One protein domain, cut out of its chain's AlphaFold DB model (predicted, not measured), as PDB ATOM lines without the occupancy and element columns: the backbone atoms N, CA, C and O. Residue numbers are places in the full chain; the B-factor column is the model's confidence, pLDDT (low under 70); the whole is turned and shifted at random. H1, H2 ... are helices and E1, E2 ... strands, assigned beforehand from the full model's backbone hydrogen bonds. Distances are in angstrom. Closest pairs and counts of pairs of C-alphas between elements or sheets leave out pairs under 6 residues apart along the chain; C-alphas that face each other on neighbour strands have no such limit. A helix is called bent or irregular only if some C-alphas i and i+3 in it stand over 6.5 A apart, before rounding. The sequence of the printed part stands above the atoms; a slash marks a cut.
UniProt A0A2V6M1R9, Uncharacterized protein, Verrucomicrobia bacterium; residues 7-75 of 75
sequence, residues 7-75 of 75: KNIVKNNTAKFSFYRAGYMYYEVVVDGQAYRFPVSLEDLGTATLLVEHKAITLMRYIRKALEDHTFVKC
ATOM      1  N   LYS A   7       6.901  38.956  -8.710       93.25
ATOM      2  CA  LYS A   7       6.040  40.114  -8.987       93.25
ATOM      3  C   LYS A   7       5.162  39.884 -10.217       93.25
ATOM      4  O   LYS A   7       3.992  40.245 -10.174       93.25
ATOM      5  N   ASN A   8       5.698  39.265 -11.268       93.31
ATOM      6  CA  ASN A   8       4.945  38.948 -12.482       93.31
ATOM      7  C   ASN A   8       3.908  37.854 -12.215       93.31
ATOM      8  O   ASN A   8       2.819  37.900 -12.772       93.31
ATOM      9  N   ILE A   9       4.217  36.917 -11.313       95.81
ATOM     10  CA  ILE A   9       3.280  35.858 -10.927       95.81
ATOM     11  C   ILE A   9       2.062  36.446 -10.208       95.81
ATOM     12  O   ILE A   9       0.938  36.041 -10.488       95.81
ATOM     13  N   VAL A  10       2.266  37.388  -9.278       96.69
ATOM     14  CA  VAL A  10       1.200  37.835  -8.363       96.69
ATOM     15  C   VAL A  10       0.453  39.096  -8.801       96.69
ATOM     16  O   VAL A  10      -0.683  39.310  -8.372       96.69
ATOM     17  N   LYS A  11       1.076  39.965  -9.606       95.75
ATOM     18  CA  LYS A  11       0.507  41.270  -9.971       95.75
ATOM     19  C   LYS A  11      -0.680  41.091 -10.916       95.75
ATOM     20  O   LYS A  11      -0.511  40.607 -12.026       95.75
ATOM     21  N   ASN A  12      -1.856  41.560 -10.491       96.12
ATOM     22  CA  ASN A  12      -3.104  41.509 -11.266       96.12
ATOM     23  C   ASN A  12      -3.438  40.107 -11.807       96.12
ATOM     24  O   ASN A  12      -4.019  39.984 -12.879       96.12
ATOM     25  N   ASN A  13      -3.068  39.065 -11.060       97.31
ATOM     26  CA  ASN A  13      -3.258  37.678 -11.460       97.31
ATOM     27  C   ASN A  13      -4.125  36.926 -10.446       97.31
ATOM     28  O   ASN A  13      -4.216  37.315  -9.271       97.31
ATOM     29  N   THR A  14      -4.733  35.830 -10.886       98.00
ATOM     30  CA  THR A  14      -5.515  34.934 -10.034       98.00
ATOM     31  C   THR A  14      -4.968  33.519 -10.094       98.00
ATOM     32  O   THR A  14      -4.358  33.096 -11.074       98.00
ATOM     33  N   ALA A  15      -5.132  32.815  -8.982       97.94
ATOM     34  CA  ALA A  15      -4.728  31.438  -8.807       97.94
ATOM     35  C   ALA A  15      -5.987  30.582  -8.670       97.94
ATOM     36  O   ALA A  15      -6.812  30.842  -7.789       97.94
ATOM     37  N   LYS A  16      -6.130  29.569  -9.526       98.19
ATOM     38  CA  LYS A  16      -7.302  28.688  -9.563       98.19
ATOM     39  C   LYS A  16      -6.977  27.326  -8.988       98.19
ATOM     40  O   LYS A  16      -5.937  26.754  -9.294       98.19
ATOM     41  N   PHE A  17      -7.861  26.817  -8.149       97.75
ATOM     42  CA  PHE A  17      -7.766  25.468  -7.624       97.75
ATOM     43  C   PHE A  17      -7.832  24.458  -8.772       97.75
ATOM     44  O   PHE A  17      -8.677  24.573  -9.658       97.75
ATOM     45  N   SER A  18      -6.941  23.473  -8.730       97.38
ATOM     46  CA  SER A  18      -6.836  22.408  -9.724       97.38
ATOM     47  C   SER A  18      -7.280  21.075  -9.128       97.38
ATOM     48  O   SER A  18      -8.313  20.527  -9.508       97.38
ATOM     49  N   PHE A  19      -6.544  20.570  -8.137       96.62
ATOM     50  CA  PHE A  19      -6.887  19.335  -7.441       96.62
ATOM     51  C   PHE A  19      -6.261  19.276  -6.050       96.62
ATOM     52  O   PHE A  19      -5.358  20.039  -5.699       96.62
ATOM     53  N   TYR A  20      -6.738  18.321  -5.259       96.19
ATOM     54  CA  TYR A  20      -6.174  17.959  -3.970       96.19
ATOM     55  C   TYR A  20      -5.513  16.582  -4.063       96.19
ATOM     56  O   TYR A  20      -6.083  15.656  -4.644       96.19
ATOM     57  N   ARG A  21      -4.322  16.431  -3.479       96.06
ATOM     58  CA  ARG A  21      -3.653  15.132  -3.349       96.06
ATOM     59  C   ARG A  21      -2.745  15.115  -2.127       96.06
ATOM     60  O   ARG A  21      -1.891  15.984  -1.990       96.06
ATOM     61  N   ALA A  22      -2.890  14.079  -1.300       95.75
ATOM     62  CA  ALA A  22      -1.973  13.755  -0.204       95.75
ATOM     63  C   ALA A  22      -1.639  14.951   0.716       95.75
ATOM     64  O   ALA A  22      -0.473  15.229   0.962       95.75
ATOM     65  N   GLY A  23      -2.653  15.683   1.189       94.94
ATOM     66  CA  GLY A  23      -2.454  16.824   2.094       94.94
ATOM     67  C   GLY A  23      -2.098  18.147   1.407       94.94
ATOM     68  O   GLY A  23      -1.987  19.163   2.088       94.94
ATOM     69  N   TYR A  24      -1.981  18.171   0.077       96.38
ATOM     70  CA  TYR A  24      -1.684  19.380  -0.691       96.38
ATOM     71  C   TYR A  24      -2.838  19.770  -1.605       96.38
ATOM     72  O   TYR A  24      -3.373  18.944  -2.352       96.38
ATOM     73  N   MET A  25      -3.177  21.054  -1.598       95.69
ATOM     74  CA  MET A  25      -4.020  21.669  -2.617       95.69
ATOM     75  C   MET A  25      -3.147  22.313  -3.676       95.69
ATOM     76  O   MET A  25      -2.232  23.069  -3.361       95.69
ATOM     77  N   TYR A  26      -3.439  22.023  -4.933       97.56
ATOM     78  CA  TYR A  26      -2.685  22.552  -6.052       97.56
ATOM     79  C   TYR A  26      -3.457  23.694  -6.692       97.56
ATOM     80  O   TYR A  26      -4.618  23.530  -7.076       97.56
ATOM     81  N   TYR A  27      -2.790  24.836  -6.818       97.94
ATOM     82  CA  TYR A  27      -3.305  26.007  -7.512       97.94
ATOM     83  C   TYR A  27      -2.520  26.253  -8.792       97.94
ATOM     84  O   TYR A  27      -1.324  25.972  -8.864       97.94
ATOM     85  N   GLU A  28      -3.203  26.801  -9.786       98.12
ATOM     86  CA  GLU A  28      -2.652  27.148 -11.086       98.12
ATOM     87  C   GLU A  28      -2.711  28.650 -11.326       98.12
ATOM     88  O   GLU A  28      -3.715  29.296 -11.028       98.12
ATOM     89  N   VAL A  29      -1.638  29.192 -11.890       97.50
ATOM     90  CA  VAL A  29      -1.515  30.589 -12.315       97.50
ATOM     91  C   VAL A  29      -1.022  30.625 -13.752       97.50
ATOM     92  O   VAL A  29      -0.186  29.812 -14.151       97.50
ATOM     93  N   VAL A  30      -1.513  31.583 -14.531       96.50
ATOM     94  CA  VAL A  30      -1.006  31.836 -15.884       96.50
ATOM     95  C   VAL A  30      -0.042  33.010 -15.821       96.50
ATOM     96  O   VAL A  30      -0.391  34.076 -15.319       96.50
ATOM     97  N   VAL A  31       1.176  32.818 -16.312       94.31
ATOM     98  CA  VAL A  31       2.223  33.843 -16.362       94.31
ATOM     99  C   VAL A  31       2.753  33.874 -17.783       94.31
ATOM    100  O   VAL A  31       3.200  32.849 -18.289       94.31
ATOM    101  N   ASP A  32       2.648  35.027 -18.443       91.69
ATOM    102  CA  ASP A  32       3.089  35.219 -19.832       91.69
ATOM    103  C   ASP A  32       2.525  34.154 -20.802       91.69
ATOM    104  O   ASP A  32       3.223  33.620 -21.660       91.69
ATOM    105  N   GLY A  33       1.245  33.801 -20.630       92.19
ATOM    106  CA  GLY A  33       0.555  32.791 -21.444       92.19
ATOM    107  C   GLY A  33       0.875  31.336 -21.084       92.19
ATOM    108  O   GLY A  33       0.306  30.424 -21.679       92.19
ATOM    109  N   GLN A  34       1.738  31.100 -20.093       94.81
ATOM    110  CA  GLN A  34       2.095  29.767 -19.626       94.81
ATOM    111  C   GLN A  34       1.437  29.455 -18.281       94.81
ATOM    112  O   GLN A  34       1.595  30.198 -17.315       94.81
ATOM    113  N   ALA A  35       0.735  28.323 -18.203       95.94
ATOM    114  CA  ALA A  35       0.204  27.808 -16.947       95.94
ATOM    115  C   ALA A  35       1.314  27.158 -16.108       95.94
ATOM    116  O   ALA A  35       2.127  26.381 -16.622       95.94
ATOM    117  N   TYR A  36       1.315  27.479 -14.820       97.38
ATOM    118  CA  TYR A  36       2.165  26.887 -13.797       97.38
ATOM    119  C   TYR A  36       1.316  26.459 -12.612       97.38
ATOM    120  O   TYR A  36       0.302  27.091 -12.313       97.38
ATOM    121  N   ARG A  37       1.770  25.434 -11.900       97.75
ATOM    122  CA  ARG A  37       1.117  24.865 -10.728       97.75
ATOM    123  C   ARG A  37       2.043  24.914  -9.525       97.75
ATOM    124  O   ARG A  37       3.247  24.710  -9.660       97.75
ATOM    125  N   PHE A  38       1.468  25.135  -8.349       97.56
ATOM    126  CA  PHE A  38       2.189  25.078  -7.082       97.56
ATOM    127  C   PHE A  38       1.332  24.465  -5.966       97.56
ATOM    128  O   PHE A  38       0.103  24.602  -5.992       97.56
ATOM    129  N   PRO A  39       1.961  23.781  -4.996       97.31
ATOM    130  CA  PRO A  39       1.262  23.180  -3.871       97.31
ATOM    131  C   PRO A  39       1.047  24.171  -2.715       97.31
ATOM    132  O   PRO A  39       1.854  25.064  -2.458       97.31
ATOM    133  N   VAL A  40      -0.027  23.952  -1.963       96.25
ATOM    134  CA  VAL A  40      -0.330  24.577  -0.671       96.25
ATOM    135  C   VAL A  40      -0.598  23.448   0.322       96.25
ATOM    136  O   VAL A  40      -1.528  22.667   0.122       96.25
ATOM    137  N   SER A  41       0.231  23.330   1.362       94.88
ATOM    138  CA  SER A  41       0.060  22.312   2.407       94.88
ATOM    139  C   SER A  41      -1.141  22.642   3.292       94.88
ATOM    140  O   SER A  41      -1.275  23.786   3.731       94.88
ATOM    141  N   LEU A  42      -1.981  21.649   3.594       92.12
ATOM    142  CA  LEU A  42      -3.068  21.808   4.565       92.12
ATOM    143  C   LEU A  42      -2.553  22.095   5.981       92.12
ATOM    144  O   LEU A  42      -3.191  22.841   6.721       92.12
ATOM    145  N   GLU A  43      -1.381  21.571   6.337       91.44
ATOM    146  CA  GLU A  43      -0.760  21.812   7.646       91.44
ATOM    147  C   GLU A  43      -0.393  23.291   7.844       91.44
ATOM    148  O   GLU A  43      -0.475  23.817   8.952       91.44
ATOM    149  N   ASP A  44      -0.070  23.993   6.752       87.06
ATOM    150  CA  ASP A  44       0.344  25.398   6.774       87.06
ATOM    151  C   ASP A  44      -0.850  26.380   6.896       87.06
ATOM    152  O   ASP A  44      -0.634  27.594   7.029       87.06
ATOM    153  N   LEU A  45      -2.101  25.899   6.808       85.88
ATOM    154  CA  LEU A  45      -3.298  26.741   6.644       85.88
ATOM    155  C   LEU A  45      -4.060  27.064   7.933       85.88
ATOM    156  O   LEU A  45      -4.778  28.067   7.967       85.88
ATOM    157  N   GLY A  46      -3.932  26.248   8.980       86.00
ATOM    158  CA  GLY A  46      -4.726  26.411  10.200       86.00
ATOM    159  C   GLY A  46      -6.233  26.347   9.916       86.00
ATOM    160  O   GLY A  46      -6.740  25.318   9.486       86.00
ATOM    161  N   THR A  47      -6.955  27.448  10.152       88.38
ATOM    162  CA  THR A  47      -8.419  27.555   9.969       88.38
ATOM    163  C   THR A  47      -8.837  28.284   8.687       88.38
ATOM    164  O   THR A  47     -10.006  28.639   8.528       88.38
ATOM    165  N   ALA A  48      -7.899  28.555   7.776       88.50
ATOM    166  CA  ALA A  48      -8.181  29.313   6.562       88.50
ATOM    167  C   ALA A  48      -9.101  28.553   5.589       88.50
ATOM    168  O   ALA A  48      -8.899  27.375   5.299       88.50
ATOM    169  N   THR A  49     -10.069  29.265   5.008       88.88
ATOM    170  CA  THR A  49     -10.920  28.730   3.939       88.88
ATOM    171  C   THR A  49     -10.196  28.763   2.598       88.88
ATOM    172  O   THR A  49      -9.666  29.794   2.173       88.88
ATOM    173  N   LEU A  50     -10.238  27.642   1.885       85.62
ATOM    174  CA  LEU A  50      -9.672  27.507   0.550       85.62
ATOM    175  C   LEU A  50     -10.777  27.634  -0.488       85.62
ATOM    176  O   LEU A  50     -11.683  26.810  -0.569       85.62
ATOM    177  N   LEU A  51     -10.700  28.703  -1.271       93.75
ATOM    178  CA  LEU A  51     -11.628  28.994  -2.350       93.75
ATOM    179  C   LEU A  51     -11.127  28.394  -3.666       93.75
ATOM    180  O   LEU A  51      -9.928  28.163  -3.851       93.75
ATOM    181  N   VAL A  52     -12.062  28.197  -4.598       96.44
ATOM    182  CA  VAL A  52     -11.769  27.770  -5.976       96.44
ATOM    183  C   VAL A  52     -10.861  28.773  -6.689       96.44
ATOM    184  O   VAL A  52     -10.063  28.385  -7.532       96.44
ATOM    185  N   GLU A  53     -10.936  30.052  -6.332       97.19
ATOM    186  CA  GLU A  53     -10.087  31.096  -6.892       97.19
ATOM    187  C   GLU A  53      -9.627  32.060  -5.798       97.19
ATOM    188  O   GLU A  53     -10.405  32.454  -4.928       97.19
ATOM    189  N   HIS A  54      -8.361  32.463  -5.869       96.62
ATOM    190  CA  HIS A  54      -7.782  33.519  -5.042       96.62
ATOM    191  C   HIS A  54      -7.059  34.534  -5.917       96.62
ATOM    192  O   HIS A  54      -6.518  34.195  -6.969       96.62
ATOM    193  N   LYS A  55      -6.932  35.778  -5.444       97.69
ATOM    194  CA  LYS A  55      -5.899  36.668  -5.989       97.69
ATOM    195  C   LYS A  55      -4.540  36.011  -5.751       97.69
ATOM    196  O   LYS A  55      -4.247  35.613  -4.623       97.69
ATOM    197  N   ALA A  56      -3.690  35.941  -6.772       97.19
ATOM    198  CA  ALA A  56      -2.391  35.275  -6.666       97.19
ATOM    199  C   ALA A  56      -1.517  35.888  -5.553       97.19
ATOM    200  O   ALA A  56      -0.781  35.180  -4.870       97.19
ATOM    201  N   ILE A  57      -1.666  37.192  -5.292       97.38
ATOM    202  CA  ILE A  57      -0.983  37.885  -4.190       97.38
ATOM    203  C   ILE A  57      -1.351  37.350  -2.798       97.38
ATOM    204  O   ILE A  57      -0.490  37.317  -1.922       97.38
ATOM    205  N   THR A  58      -2.576  36.855  -2.592       95.56
ATOM    206  CA  THR A  58      -2.992  36.226  -1.326       95.56
ATOM    207  C   THR A  58      -2.229  34.925  -1.074       95.56
ATOM    208  O   THR A  58      -1.982  34.554   0.070       95.56
ATOM    209  N   LEU A  59      -1.795  34.254  -2.144       95.75
ATOM    210  CA  LEU A  59      -1.022  33.014  -2.087       95.75
ATOM    211  C   LEU A  59       0.491  33.242  -2.230       95.75
ATOM    212  O   LEU A  59       1.247  32.275  -2.322       95.75
ATOM    213  N   MET A  60       0.963  34.497  -2.205       95.94
ATOM    214  CA  MET A  60       2.369  34.846  -2.448       95.94
ATOM    215  C   MET A  60       3.344  34.099  -1.529       95.94
ATOM    216  O   MET A  60       4.423  33.718  -1.980       95.94
ATOM    217  N   ARG A  61       2.963  33.853  -0.265       94.88
ATOM    218  CA  ARG A  61       3.759  33.054   0.685       94.88
ATOM    219  C   ARG A  61       4.056  31.661   0.128       94.88
ATOM    220  O   ARG A  61       5.202  31.228   0.142       94.88
ATOM    221  N   TYR A  62       3.030  30.986  -0.384       95.75
ATOM    222  CA  TYR A  62       3.131  29.625  -0.907       95.75
ATOM    223  C   TYR A  62       3.821  29.587  -2.266       95.75
ATOM    224  O   TYR A  62       4.643  28.713  -2.501       95.75
ATOM    225  N   ILE A  63       3.559  30.576  -3.125       96.56
ATOM    226  CA  ILE A  63       4.262  30.723  -4.407       96.56
ATOM    227  C   ILE A  63       5.765  30.901  -4.168       96.56
ATOM    228  O   ILE A  63       6.568  30.270  -4.847       96.56
ATOM    229  N   ARG A  64       6.158  31.728  -3.189       95.81
ATOM    230  CA  ARG A  64       7.570  31.912  -2.828       95.81
ATOM    231  C   ARG A  64       8.203  30.601  -2.361       95.81
ATOM    232  O   ARG A  64       9.217  30.212  -2.925       95.81
ATOM    233  N   LYS A  65       7.568  29.910  -1.409       95.25
ATOM    234  CA  LYS A  65       8.016  28.596  -0.921       95.25
ATOM    235  C   LYS A  65       8.156  27.595  -2.074       95.25
ATOM    236  O   LYS A  65       9.172  26.935  -2.193       95.25
ATOM    237  N   ALA A  66       7.199  27.557  -3.000       96.31
ATOM    238  CA  ALA A  66       7.255  26.665  -4.155       96.31
ATOM    239  C   ALA A  66       8.381  27.002  -5.151       96.31
ATOM    240  O   ALA A  66       8.914  26.101  -5.797       96.31
ATOM    241  N   LEU A  67       8.749  28.279  -5.297       95.44
ATOM    242  CA  LEU A  67       9.906  28.688  -6.102       95.44
ATOM    243  C   LEU A  67      11.229  28.273  -5.440       95.44
ATOM    244  O   LEU A  67      12.130  27.824  -6.143       95.44
ATOM    245  N   GLU A  68      11.325  28.416  -4.116       95.31
ATOM    246  CA  GLU A  68      12.484  28.002  -3.309       95.31
ATOM    247  C   GLU A  68      12.647  26.472  -3.307       95.31
ATOM    248  O   GLU A  68      13.743  25.972  -3.543       95.31
ATOM    249  N   ASP A  69      11.543  25.737  -3.157       96.00
ATOM    250  CA  ASP A  69      11.507  24.270  -3.102       96.00
ATOM    251  C   ASP A  69      11.486  23.606  -4.497       96.00
ATOM    252  O   ASP A  69      11.365  22.387  -4.607       96.00
ATOM    253  N   HIS A  70      11.549  24.387  -5.581       95.38
ATOM    254  CA  HIS A  70      11.438  23.910  -6.970       95.38
ATOM    255  C   HIS A  70      10.155  23.107  -7.283       95.38
ATOM    256  O   HIS A  70      10.137  22.252  -8.169       95.38
ATOM    257  N   THR A  71       9.054  23.412  -6.592       96.19
ATOM    258  CA  THR A  71       7.726  22.798  -6.794       96.19
ATOM    259  C   THR A  71       6.740  23.691  -7.556       96.19
ATOM    260  O   THR A  71       5.606  23.284  -7.810       96.19
ATOM    261  N   PHE A  72       7.165  24.890  -7.974       96.62
ATOM    262  CA  PHE A  72       6.451  25.729  -8.942       96.62
ATOM    263  C   PHE A  72       6.746  25.237 -10.369       96.62
ATOM    264  O   PHE A  72       7.753  25.609 -10.975       96.62
ATOM    265  N   VAL A  73       5.892  24.359 -10.897       95.69
ATOM    266  CA  VAL A  73       6.153  23.602 -12.134       95.69
ATOM    267  C   VAL A  73       5.218  24.006 -13.263       95.69
ATOM    268  O   VAL A  73       4.077  24.395 -13.036       95.69
ATOM    269  N   LYS A  74       5.698  23.910 -14.501       95.19
ATOM    270  CA  LYS A  74       4.891  24.149 -15.700       95.19
ATOM    271  C   LYS A  74       3.830  23.044 -15.862       95.19
ATOM    272  O   LYS A  74       4.163  21.874 -15.676       95.19
ATOM    273  N   CYS A  75       2.589  23.428 -16.183       88.06
ATOM    274  CA  CYS A  75       1.498  22.499 -16.515       88.06
ATOM    275  C   CYS A  75       1.623  21.941 -17.934       88.06
ATOM    276  O   CYS A  75       2.095  22.691 -18.825       88.06
TER     277      CYS A  75
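Overview. This is residues 7 to 75 of the 75 residues of an uncharacterized protein of Verrucomicrobia bacterium (UniProt A0A2V6M1R9). Look first for a strongly twisted sheet of three long antiparallel strands, E1, E2 and E3, widened at one edge by the short E4, with the one longer helix, H2, packed across one of its faces. The tiny helix H1 sits beside the first residues of H2, the link from E3 to E4 loops out at one end of the long axis, and the last residues fold back beside E3. You will find 69 printed residues with two named helices and four named strands, in the order H1, E1, E2, E3, E4, H2; the sheet runs E3, E2, E1, E4, antiparallel throughout, and the class is mixed, helices and strands. The whole is compact, with a radius of gyration of the C-alphas of 11.0 A and a rounded outline spanning 31 by 22 by 20 A.

Arrangement. Begin with E1, residues 14 to 21, E2, residues 24 to 31, and E3, residues 34 to 41, which form a meander, each strand the antiparallel neighbour of the one before. E1 and E2 are a hairpin with directions at 147 degrees; look there at N 18 and O 26, 2.9 A apart and within hydrogen-bond range. E2 and E3 are a hairpin at 154 degrees, with N 27 and O 38 within hydrogen-bond range at 3.0 A. E4, residues 53 to 55, is the antiparallel neighbour of E1 at 134 degrees, with N 15 and O 54 at 2.8 A; this completes a Greek key, four strands in a row in which the first is the neighbour of the fourth. The pairing is staggered: E1 pairs with E4 over residues 14 to 16 and with E2 over residues 16 to 21. E3 and E4 are the edge strands, and from edge to edge the strands' lines turn by 82 degrees. H2, residues 56 to 68, is on the sheet at a height of 8.2 A, which gives two layers, a helix on one face of a sheet. It runs across the strands, at 85 degrees to E3 on the local plane. It lies over E3, where 6 of its 13 C-alphas fall, and only just not over E1, where 2 fall. The closest C-alphas of H2 and E3 are those of Ala 66 and Phe 38, 6.1 A apart. H1, residues 7 to 10, only grazes the sheet with its residues 8 to 10. It touches H2, with residues 56 to 60 of H2 alone; the closest C-alphas are those of Val 10 and Ile 57, 4.7 A apart. In H2, 7 of 9 O i to N i+4 pairs are within hydrogen-bond range, and H1 is too short for such a pair.

Along the chain. Find C-alpha 14 at (-5.515, 34.934, -10.034); from there E1 runs 21.0 A to C-alpha 21. E2 covers 21.7 A, and E3 covers 23.3 A to C-alpha 41 at (0.060, 22.312, 2.407). E4 measures 7.0 A and H1 5.4 A. H2 runs 16.9 A to C-alpha 68 at (12.484, 28.002, -3.309), and it is irregular, with C-alphas 58 and 61 standing 7.7 A apart.

Size, cuts and confidence. The two C-alphas farthest apart are those of Gly 33 and Thr 47, at 33.1 A. The link from E3 to E4 is long, with 11 residues; the other links are tight. After H2, look at residues 73 to 74, which pair antiparallel with residues 36 to 37 of E3, just before the chain ends at Cys 75. The printed part has no cut, its mean pLDDT is 95.0, and no printed residue is under 70.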